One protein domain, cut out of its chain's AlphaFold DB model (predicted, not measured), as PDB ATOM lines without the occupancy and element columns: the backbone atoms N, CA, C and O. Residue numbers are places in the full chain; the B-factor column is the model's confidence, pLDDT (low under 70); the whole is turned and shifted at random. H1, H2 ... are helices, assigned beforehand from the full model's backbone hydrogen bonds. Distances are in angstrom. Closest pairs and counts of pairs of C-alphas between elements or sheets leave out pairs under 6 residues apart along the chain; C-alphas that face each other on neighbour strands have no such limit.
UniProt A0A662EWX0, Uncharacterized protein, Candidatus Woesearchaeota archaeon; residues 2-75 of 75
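What this domain is: This is residues 2 to 75 of the 75 residues of an uncharacterized protein of Candidatus Woesearchaeota archaeon (UniProt A0A662EWX0). What would one see first in this model? A long helical hairpin, H3 and H4 side by side and running opposite ways, makes the body of the domain, and two short helices, H1 and H2, lie to one side of it, toward the end away from its turn. At the other end residues 45 to 50, within the turn, stick out, and a long loop of residues 6 to 18 leads from H1 to H2. What is it made of? The printed part has 74 residues with four named helices, in the order H1, H2, H3, H4, and no named strand; its class is all helix. How large and how dense is it? It is only just compact, close to loose, with a radius of gyration of the C-alphas of 13.5 A and spans of 38 by 31 by 21 A.

Where its parts are: Where does the first element lie? H1 is residues 2 to 5, and C-alpha 2 stands at (2.352, 22.925, 54.901). What comes after it? Residues 6 to 18 hold no named element, and H2 follows as residues 19 to 25, 10.1 A from first to last C-alpha. Where are the longer helices? H3 is residues 29 to 43, 21.1 A from first to last C-alpha, beginning at C-alpha 29 at (-2.286, 31.706, 42.995). H4, the longest helix with 20 residues, is residues 54 to 73 and measures 29.0 A from first to last C-alpha; C-alpha 73 stands at (-8.019, 32.256, 54.863).

How they stand to each other: What does H1 meet? H1 and H4 only just touch, with 3 pairs of C-alphas within 8 A, and H4 does so with residues 62 to 66 alone; the closest C-alphas are those of Leu 4 and Ile 66, 7.2 A apart. H1 is apart from H2 and from H3. How does H2 stand to the helices after it? H2 and H3 touch only at the corner by their link, and only just, with 3 pairs of C-alphas within 8 A; the closest are those of Met 23 and Leu 29, 4.7 A apart, and H3 takes part with residues 29 to 32 alone. Their lines stand at a shallow tilt of 33 degrees, only just short of steep, and they run opposite ways. H2 and H4 are apart. How do the two long helices stand? H3 and H4 form a helical hairpin and touch, with 21 pairs of C-alphas within 8 A, the closest being those of Ile 37 and Ile 60 at 5.0 A. They run opposite ways at a shallow tilt of 23 degrees, with their centres 9.7 A apart. What do the backbone N and O atoms show? In H2, H3 and H4 every O i to N i+4 pair is within hydrogen-bond range. H1 is too short for such a pair, and its 1 pair of O i and N i+3 is within range.

The domain as a whole: How far does it reach? The two C-alphas farthest apart are those of Gly 49 and Thr 75, 42.4 A; Thr 75 is the chain's last residue. The first and last printed C-alphas, of Glu 2 and Thr 75, are 19.2 A apart. Is the printed part whole, and how long are its links? The printed part has no cut. The link from H1 to H2 is long, with 13 residues, the one from H2 to H3 is tight, with 3, and the one from H3 to H4 is short, with 10. Where is the model less sure? The mean pLDDT of the printed part is 82.8, and residues 2 to 17 and residue 75 are under 70. H1 has a mean pLDDT of 55, against 96 for H3.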
ATOM      1  N   GLU A   2       1.162  23.808  54.830       53.69
ATOM      2  CA  GLU A   2       2.352  22.925  54.901       53.69
ATOM      3  C   GLU A   2       2.136  21.504  54.334       53.69
ATOM      4  O   GLU A   2       2.936  21.009  53.546       53.69
ATOM      5  N   HIS A   3       1.011  20.861  54.670       54.91
ATOM      6  CA  HIS A   3       0.697  19.495  54.230       54.91
ATOM      7  C   HIS A   3       0.312  19.385  52.741       54.91
ATOM      8  O   HIS A   3       0.341  18.295  52.177       54.91
ATOM      9  N   LEU A   4      -0.040  20.501  52.086       55.56
ATOM     10  CA  LEU A   4      -0.355  20.533  50.652       55.56
ATOM     11  C   LEU A   4       0.919  20.632  49.804       55.56
ATOM     12  O   LEU A   4       0.957  20.073  48.709       55.56
ATOM     13  N   LYS A   5       1.981  21.253  50.338       54.62
ATOM     14  CA  LYS A   5       3.298  21.363  49.686       54.62
ATOM     15  C   LYS A   5       3.947  19.997  49.443       54.62
ATOM     16  O   LYS A   5       4.549  19.766  48.404       54.62
ATOM     17  N   GLN A   6       3.742  19.022  50.334       51.19
ATOM     18  CA  GLN A   6       4.292  17.667  50.155       51.19
ATOM     19  C   GLN A   6       3.778  16.922  48.906       51.19
ATOM     20  O   GLN A   6       4.450  16.004  48.444       51.19
ATOM     21  N   LYS A   7       2.628  17.308  48.325       52.19
ATOM     22  CA  LYS A   7       2.109  16.711  47.074       52.19
ATOM     23  C   LYS A   7       2.666  17.380  45.802       52.19
ATOM     24  O   LYS A   7       2.417  16.896  44.688       52.19
ATOM     25  N   GLY A   8       3.403  18.485  45.936       53.34
ATOM     26  CA  GLY A   8       4.166  19.095  44.850       53.34
ATOM     27  C   GLY A   8       5.261  18.132  44.394       53.34
ATOM     28  O   GLY A   8       6.007  17.596  45.206       53.34
ATOM     29  N   SER A   9       5.341  17.841  43.092       52.69
ATOM     30  CA  SER A   9       6.377  16.933  42.588       52.69
ATOM     31  C   SER A   9       7.759  17.519  42.875       52.69
ATOM     32  O   SER A   9       8.001  18.665  42.492       52.69
ATOM     33  N   GLU A  10       8.670  16.718  43.439       51.22
ATOM     34  CA  GLU A  10      10.071  17.090  43.728       51.22
ATOM     35  C   GLU A  10      10.791  17.742  42.537       51.22
ATOM     36  O   GLU A  10      11.682  18.562  42.720       51.22
ATOM     37  N   HIS A  11      10.327  17.459  41.316       48.78
ATOM     38  CA  HIS A  11      10.797  18.031  40.056       48.78
ATOM     39  C   HIS A  11      10.837  19.567  39.959       48.78
ATOM     40  O   HIS A  11      11.521  20.064  39.071       48.78
ATOM     41  N   TYR A  12      10.111  20.310  40.802       50.97
ATOM     42  CA  TYR A  12      10.075  21.781  40.749       50.97
ATOM     43  C   TYR A  12      10.641  22.471  41.996       50.97
ATOM     44  O   TYR A  12      10.512  23.686  42.117       50.97
ATOM     45  N   LYS A  13      11.265  21.728  42.919       51.97
ATOM     46  CA  LYS A  13      11.952  22.326  44.069       51.97
ATOM     47  C   LYS A  13      13.340  22.789  43.635       51.97
ATOM     48  O   LYS A  13      14.288  22.012  43.664       51.97
ATOM     49  N   VAL A  14      13.451  24.050  43.230       53.91
ATOM     50  CA  VAL A  14      14.747  24.730  43.109       53.91
ATOM     51  C   VAL A  14      14.907  25.566  44.375       53.91
ATOM     52  O   VAL A  14      14.057  26.401  44.670       53.91
ATOM     53  N   ASP A  15      15.923  25.260  45.179       55.59
ATOM     54  CA  ASP A  15      16.247  25.961  46.433       55.59
ATOM     55  C   ASP A  15      15.091  26.073  47.453       55.59
ATOM     56  O   ASP A  15      15.000  27.027  48.222       55.59
ATOM     57  N   GLY A  16      14.187  25.085  47.482       59.38
ATOM     58  CA  GLY A  16      13.070  25.033  48.438       59.38
ATOM     59  C   GLY A  16      11.879  25.937  48.101       59.38
ATOM     60  O   GLY A  16      10.891  25.915  48.835       59.38
ATOM     61  N   VAL A  17      11.934  26.676  46.988       62.31
ATOM     62  CA  VAL A  17      10.821  27.485  46.478       62.31
ATOM     63  C   VAL A  17      10.029  26.655  45.477       62.31
ATOM     64  O   VAL A  17      10.544  26.241  44.439       62.31
ATOM     65  N   GLU A  18       8.758  26.401  45.778       72.75
ATOM     66  CA  GLU A  18       7.865  25.747  44.829       72.75
ATOM     67  C   GLU A  18       7.212  26.796  43.912       72.75
ATOM     68  O   GLU A  18       6.937  27.914  44.350       72.75
ATOM     69  N   PRO A  19       6.871  26.468  42.650       77.44
ATOM     70  CA  PRO A  19       6.177  27.398  41.754       77.44
ATOM     71  C   PRO A  19       4.898  27.986  42.363       77.44
ATOM     72  O   PRO A  19       4.505  29.102  42.039       77.44
ATOM     73  N   ILE A  20       4.259  27.246  43.273       81.50
ATOM     74  CA  ILE A  20       3.089  27.707  44.016       81.50
ATOM     75  C   ILE A  20       3.399  28.900  44.934       81.50
ATOM     76  O   ILE A  20       2.570  29.800  45.050       81.50
ATOM     77  N   ASP A  21       4.589  28.938  45.538       81.88
ATOM     78  CA  ASP A  21       5.025  30.025  46.414       81.88
ATOM     79  C   ASP A  21       5.222  31.313  45.608       81.88
ATOM     80  O   ASP A  21       4.788  32.383  46.034       81.88
ATOM     81  N   LEU A  22       5.782  31.196  44.398       84.38
ATOM     82  CA  LEU A  22       5.932  32.319  43.470       84.38
ATOM     83  C   LEU A  22       4.574  32.847  42.983       84.38
ATOM     84  O   LEU A  22       4.350  34.054  42.931       84.38
ATOM     85  N   MET A  23       3.639  31.952  42.653       89.56
ATOM     86  CA  MET A  23       2.295  32.376  42.251       89.56
ATOM     87  C   MET A  23       1.539  33.043  43.401       89.56
ATOM     88  O   MET A  23       0.777  33.982  43.166       89.56
ATOM     89  N   ARG A  24       1.758  32.593  44.643       86.31
ATOM     90  CA  ARG A  24       1.177  33.219  45.836       86.31
ATOM     91  C   ARG A  24       1.737  34.611  46.074       86.31
ATOM     92  O   ARG A  24       0.949  35.535  46.250       86.31
ATOM     93  N   SER A  25       3.059  34.775  46.046       87.69
ATOM     94  CA  SER A  25       3.691  36.082  46.264       87.69
ATOM     95  C   SER A  25       3.319  37.097  45.181       87.69
ATOM     96  O   SER A  25       3.195  38.283  45.473       87.69
ATOM     97  N   GLY A  26       3.068  36.633  43.955       87.69
ATOM     98  CA  GLY A  26       2.580  37.462  42.854       87.69
ATOM     99  C   GLY A  26       1.066  37.715  42.833       87.69
ATOM    100  O   GLY A  26       0.594  38.334  41.886       87.69
ATOM    101  N   GLY A  27       0.287  37.216  43.801       88.25
ATOM    102  CA  GLY A  27      -1.177  37.378  43.824       88.25
ATOM    103  C   GLY A  27      -1.934  36.589  42.744       88.25
ATOM    104  O   GLY A  27      -3.129  36.787  42.560       88.25
ATOM    105  N   MET A  28      -1.265  35.671  42.044       93.44
ATOM    106  CA  MET A  28      -1.808  34.905  40.911       93.44
ATOM    107  C   MET A  28      -2.200  33.470  41.287       93.44
ATOM    108  O   MET A  28      -2.567  32.673  40.423       93.44
ATOM    109  N   LEU A  29      -2.094  33.092  42.565       91.31
ATOM    110  CA  LEU A  29      -2.286  31.706  42.995       91.31
ATOM    111  C   LEU A  29      -3.685  31.171  42.663       91.31
ATOM    112  O   LEU A  29      -3.804  30.042  42.187       91.31
ATOM    113  N   ARG A  30      -4.729  31.987  42.854       94.38
ATOM    114  CA  ARG A  30      -6.111  31.618  42.520       94.38
ATOM    115  C   ARG A  30      -6.240  31.249  41.038       94.38
ATOM    116  O   ARG A  30      -6.686  30.145  40.715       94.38
ATOM    117  N   ASP A  31      -5.778  32.128  40.154       95.38
ATOM    118  CA  ASP A  31      -5.844  31.930  38.701       95.38
ATOM    119  C   ASP A  31      -4.989  30.742  38.254       95.38
ATOM    120  O   ASP A  31      -5.409  29.929  37.425       95.38
ATOM    121  N   PHE A  32      -3.812  30.576  38.861       94.38
ATOM    122  CA  PHE A  32      -2.934  29.443  38.604       94.38
ATOM    123  C   PHE A  32      -3.607  28.105  38.931       94.38
ATOM    124  O   PHE A  32      -3.535  27.165  38.128       94.38
ATOM    125  N   CYS A  33      -4.277  27.994  40.080       95.38
ATOM    126  CA  CYS A  33      -4.987  26.775  40.461       95.38
ATOM    127  C   CYS A  33      -6.157  26.481  39.510       95.38
ATOM    128  O   CYS A  33      -6.262  25.355  39.015       95.38
ATOM    129  N   ILE A  34      -6.981  27.484  39.184       97.31
ATOM    130  CA  ILE A  34      -8.114  27.339  38.251       97.31
ATOM    131  C   ILE A  34      -7.626  26.882  36.870       97.31
ATOM    132  O   ILE A  34      -8.132  25.899  36.320       97.31
ATOM    133  N   GLY A  35      -6.595  27.535  36.327       97.19
ATOM    134  CA  GLY A  35      -6.023  27.176  35.031       97.19
ATOM    135  C   GLY A  35      -5.485  25.743  35.003       97.19
ATOM    136  O   GLY A  35      -5.690  25.013  34.028       97.19
ATOM    137  N   ASN A  36      -4.850  25.288  36.086       97.12
ATOM    138  CA  ASN A  36      -4.386  23.907  36.177       97.12
ATOM    139  C   ASN A  36      -5.541  22.901  36.251       97.12
ATOM    140  O   ASN A  36      -5.468  21.874  35.572       97.12
ATOM    141  N   ILE A  37      -6.606  23.189  37.003       97.94
ATOM    142  CA  ILE A  37      -7.808  22.341  37.037       97.94
ATOM    143  C   ILE A  37      -8.376  22.183  35.624       97.94
ATOM    144  O   ILE A  37      -8.558  21.054  35.165       97.94
ATOM    145  N   ILE A  38      -8.563  23.290  34.896       98.06
ATOM    146  CA  ILE A  38      -9.063  23.272  33.513       98.06
ATOM    147  C   ILE A  38      -8.139  22.446  32.614       98.06
ATOM    148  O   ILE A  38      -8.612  21.583  31.877       98.06
ATOM    149  N   LYS A  39      -6.819  22.652  32.698       96.62
ATOM    150  CA  LYS A  39      -5.823  21.903  31.916       96.62
ATOM    151  C   LYS A  39      -5.941  20.392  32.132       96.62
ATOM    152  O   LYS A  39      -5.982  19.636  31.160       96.62
ATOM    153  N   TYR A  40      -5.967  19.935  33.384       96.62
ATOM    154  CA  TYR A  40      -6.027  18.504  33.692       96.62
ATOM    155  C   TYR A  40      -7.411  17.911  33.405       96.62
ATOM    156  O   TYR A  40      -7.491  16.788  32.910       96.62
ATOM    157  N   ALA A  41      -8.496  18.665  33.587       96.31
ATOM    158  CA  ALA A  41      -9.833  18.240  33.173       96.31
ATOM    159  C   ALA A  41      -9.931  18.098  31.644       96.31
ATOM    160  O   ALA A  41     -10.348  17.056  31.141       96.31
ATOM    161  N   PHE A  42      -9.454  19.097  30.893       95.88
ATOM    162  CA  PHE A  42      -9.436  19.085  29.428       95.88
ATOM    163  C   PHE A  42      -8.654  17.893  28.883       95.88
ATOM    164  O   PHE A  42      -9.045  17.277  27.889       95.88
ATOM    165  N   ARG A  43      -7.567  17.515  29.565       94.75
ATOM    166  CA  ARG A  43      -6.807  16.329  29.201       94.75
ATOM    167  C   ARG A  43      -7.649  15.045  29.268       94.75
ATOM    168  O   ARG A  43      -7.406  14.147  28.476       94.75
ATOM    169  N   ASN A  44      -8.667  14.949  30.110       95.00
ATOM    170  CA  ASN A  44      -9.442  13.715  30.294       95.00
ATOM    171  C   ASN A  44     -10.688  13.608  29.407       95.00
ATOM    172  O   ASN A  44     -11.522  12.726  29.595       95.00
ATOM    173  N   ARG A  45     -10.817  14.484  28.412       93.62
ATOM    174  CA  ARG A  45     -11.898  14.425  27.431       93.62
ATOM    175  C   ARG A  45     -11.830  13.153  26.580       93.62
ATOM    176  O   ARG A  45     -10.779  12.820  26.034       93.62
ATOM    177  N   SER A  46     -12.983  12.515  26.379       83.94
ATOM    178  CA  SER A  46     -13.125  11.296  25.566       83.94
ATOM    179  C   SER A  46     -12.670  11.476  24.114       83.94
ATOM    180  O   SER A  46     -12.181  10.532  23.501       83.94
ATOM    181  N   GLN A  47     -12.749  12.700  23.580       82.56
ATOM    182  CA  GLN A  47     -12.335  13.026  22.210       82.56
ATOM    183  C   GLN A  47     -10.825  12.865  21.956       82.56
ATOM    184  O   GLN A  47     -10.398  12.925  20.810       82.56
ATOM    185  N   LEU A  48     -10.012  12.659  22.998       80.44
ATOM    186  CA  LEU A  48      -8.570  12.424  22.874       80.44
ATOM    187  C   LEU A  48      -8.202  10.933  22.809       80.44
ATOM    188  O   LEU A  48      -7.018  10.606  22.821       80.44
ATOM    189  N   GLY A  49      -9.195  10.031  22.782       84.62
ATOM    190  CA  GLY A  49      -8.982   8.588  22.616       84.62
ATOM    191  C   GLY A  49      -8.189   7.924  23.746       84.62
ATOM    192  O   GLY A  49      -7.724   6.799  23.587       84.62
ATOM    193  N   ARG A  50      -8.016   8.609  24.884       85.94
ATOM    194  CA  ARG A  50      -7.266   8.109  26.039       85.94
ATOM    195  C   ARG A  50      -8.183   7.848  27.235       85.94
ATOM    196  O   ARG A  50      -9.143   8.597  27.427       85.94
ATOM    197  N   PRO A  51      -7.887   6.824  28.054       91.69
ATOM    198  CA  PRO A  51      -8.613   6.594  29.294       91.69
ATOM    199  C   PRO A  51      -8.377   7.736  30.288       91.69
ATOM    200  O   PRO A  51      -7.405   8.490  30.182       91.69
ATOM    201  N   ILE A  52      -9.254   7.827  31.288       94.81
ATOM    202  CA  ILE A  52      -9.104   8.790  32.380       94.81
ATOM    203  C   ILE A  52      -7.799   8.505  33.139       94.81
ATOM    204  O   ILE A  52      -7.554   7.395  33.614       94.81
ATOM    205  N   SER A  53      -6.959   9.527  33.270       95.62
ATOM    206  CA  SER A  53      -5.692   9.479  33.990       95.62
ATOM    207  C   SER A  53      -5.917   9.743  35.477       95.62
ATOM    208  O   SER A  53      -6.211  10.871  35.872       95.62
ATOM    209  N   LYS A  54      -5.688   8.727  36.322       95.44
ATOM    210  CA  LYS A  54      -5.690   8.887  37.791       95.44
ATOM    211  C   LYS A  54      -4.737   9.998  38.247       95.44
ATOM    212  O   LYS A  54      -5.126  10.833  39.049       95.44
ATOM    213  N   LYS A  55      -3.550  10.092  37.634       94.00
ATOM    214  CA  LYS A  55      -2.569  11.152  37.928       94.00
ATOM    215  C   LYS A  55      -3.106  12.553  37.635       94.00
ATOM    216  O   LYS A  55      -2.787  13.492  38.356       94.00
ATOM    217  N   ASP A  56      -3.897  12.712  36.573       95.38
ATOM    218  CA  ASP A  56      -4.517  14.003  36.263       95.38
ATOM    219  C   ASP A  56      -5.645  14.310  37.268       95.38
ATOM    220  O   ASP A  56      -5.801  15.467  37.652       95.38
ATOM    221  N   MET A  57      -6.380  13.297  37.752       97.19
ATOM    222  CA  MET A  57      -7.382  13.470  38.816       97.19
ATOM    223  C   MET A  57      -6.740  13.891  40.142       97.19
ATOM    224  O   MET A  57      -7.213  14.837  40.767       97.19
ATOM    225  N   ASP A  58      -5.620  13.274  40.524       95.44
ATOM    226  CA  ASP A  58      -4.865  13.650  41.726       95.44
ATOM    227  C   ASP A  58      -4.407  15.116  41.664       95.44
ATOM    228  O   ASP A  58      -4.449  15.836  42.662       95.44
ATOM    229  N   LYS A  59      -4.016  15.595  40.472       94.56
ATOM    230  CA  LYS A  59      -3.671  17.008  40.258       94.56
ATOM    231  C   LYS A  59      -4.882  17.926  40.398       94.56
ATOM    232  O   LYS A  59      -4.753  18.963  41.042       94.56
ATOM    233  N   ILE A  60      -6.040  17.562  39.845       96.75
ATOM    234  CA  ILE A  60      -7.277  18.344  40.015       96.75
ATOM    235  C   ILE A  60      -7.630  18.467  41.502       96.75
ATOM    236  O   ILE A  60      -7.854  19.580  41.972       96.75
ATOM    237  N   ILE A  61      -7.619  17.351  42.239       96.19
ATOM    238  CA  ILE A  61      -7.907  17.328  43.681       96.19
ATOM    239  C   ILE A  61      -6.927  18.229  44.433       96.19
ATOM    240  O   ILE A  61      -7.353  19.074  45.212       96.19
ATOM    241  N   HIS A  62      -5.630  18.119  44.148       92.81
ATOM    242  CA  HIS A  62      -4.606  18.943  44.788       92.81
ATOM    243  C   HIS A  62      -4.843  20.453  44.601       92.81
ATOM    244  O   HIS A  62      -4.796  21.207  45.571       92.81
ATOM    245  N   TYR A  63      -5.139  20.911  43.379       94.75
ATOM    246  CA  TYR A  63      -5.417  22.333  43.142       94.75
ATOM    247  C   TYR A  63      -6.750  22.788  43.748       94.75
ATOM    248  O   TYR A  63      -6.854  23.936  44.179       94.75
ATOM    249  N   ALA A  64      -7.747  21.906  43.837       96.94
ATOM    250  CA  ALA A  64      -8.994  22.194  44.540       96.94
ATOM    251  C   ALA A  64      -8.786  22.319  46.063       96.94
ATOM    252  O   ALA A  64      -9.331  23.234  46.674       96.94
ATOM    253  N   GLU A  65      -7.958  21.459  46.669       94.69
ATOM    254  CA  GLU A  65      -7.570  21.549  48.087       94.69
ATOM    255  C   GLU A  65      -6.883  22.893  48.394       94.69
ATOM    256  O   GLU A  65      -7.177  23.513  49.416       94.69
ATOM    257  N   ILE A  66      -6.022  23.385  47.494       92.62
ATOM    258  CA  ILE A  66      -5.373  24.701  47.629       92.62
ATOM    259  C   ILE A  66      -6.397  25.841  47.564       92.62
ATOM    260  O   ILE A  66      -6.350  26.744  48.395       92.62
ATOM    261  N   LEU A  67      -7.326  25.811  46.602       94.31
ATOM    262  CA  LEU A  67      -8.372  26.837  46.490       94.31
ATOM    263  C   LEU A  67      -9.280  26.867  47.721       94.31
ATOM    264  O   LEU A  67      -9.642  27.946  48.177       94.31
ATOM    265  N   LYS A  68      -9.613  25.697  48.276       94.19
ATOM    266  CA  LYS A  68     -10.373  25.608  49.526       94.19
ATOM    267  C   LYS A  68      -9.608  26.253  50.684       94.19
ATOM    268  O   LYS A  68     -10.176  27.076  51.386       94.19
ATOM    269  N   ALA A  69      -8.319  25.939  50.831       90.50
ATOM    270  CA  ALA A  69      -7.482  26.546  51.865       90.50
ATOM    271  C   ALA A  69      -7.383  28.077  51.724       90.50
ATOM    272  O   ALA A  69      -7.371  28.769  52.732       90.50
ATOM    273  N   LEU A  70      -7.340  28.607  50.495       90.19
ATOM    274  CA  LEU A  70      -7.383  30.056  50.262       90.19
ATOM    275  C   LEU A  70      -8.719  30.683  50.673       90.19
ATOM    276  O   LEU A  70      -8.718  31.747  51.275       90.19
ATOM    277  N   ALA A  71      -9.845  30.032  50.373       90.38
ATOM    278  CA  ALA A  71     -11.160  30.529  50.776       90.38
ATOM    279  C   ALA A  71     -11.311  30.583  52.307       90.38
ATOM    280  O   ALA A  71     -11.849  31.554  52.833       90.38
ATOM    281  N   ASP A  72     -10.788  29.578  53.014       90.25
ATOM    282  CA  ASP A  72     -10.792  29.540  54.481       90.25
ATOM    283  C   ASP A  72      -9.917  30.656  55.102       90.25
ATOM    284  O   ASP A  72     -10.212  31.110  56.200       90.25
ATOM    285  N   GLU A  73      -8.857  31.120  54.421       85.25
ATOM    286  CA  GLU A  73      -8.019  32.256  54.863       85.25
ATOM    287  C   GLU A  73      -8.681  33.630  54.633       85.25
ATOM    288  O   GLU A  73      -8.298  34.612  55.267       85.25
ATOM    289  N   GLU A  74      -9.644  33.717  53.711       76.56
ATOM    290  CA  GLU A  74     -10.389  34.943  53.385       76.56
ATOM    291  C   GLU A  74     -11.619  35.168  54.291       76.56
ATOM    292  O   GLU A  74     -12.296  36.189  54.144       76.56
ATOM    293  N   THR A  75     -11.911  34.235  55.207       56.34
ATOM    294  CA  THR A  75     -13.078  34.249  56.113       56.34
ATOM    295  C   THR A  75     -12.664  34.542  57.553       56.34
ATOM    296  O   THR A  75     -13.401  35.299  58.227       56.34
TER     297      THR A  75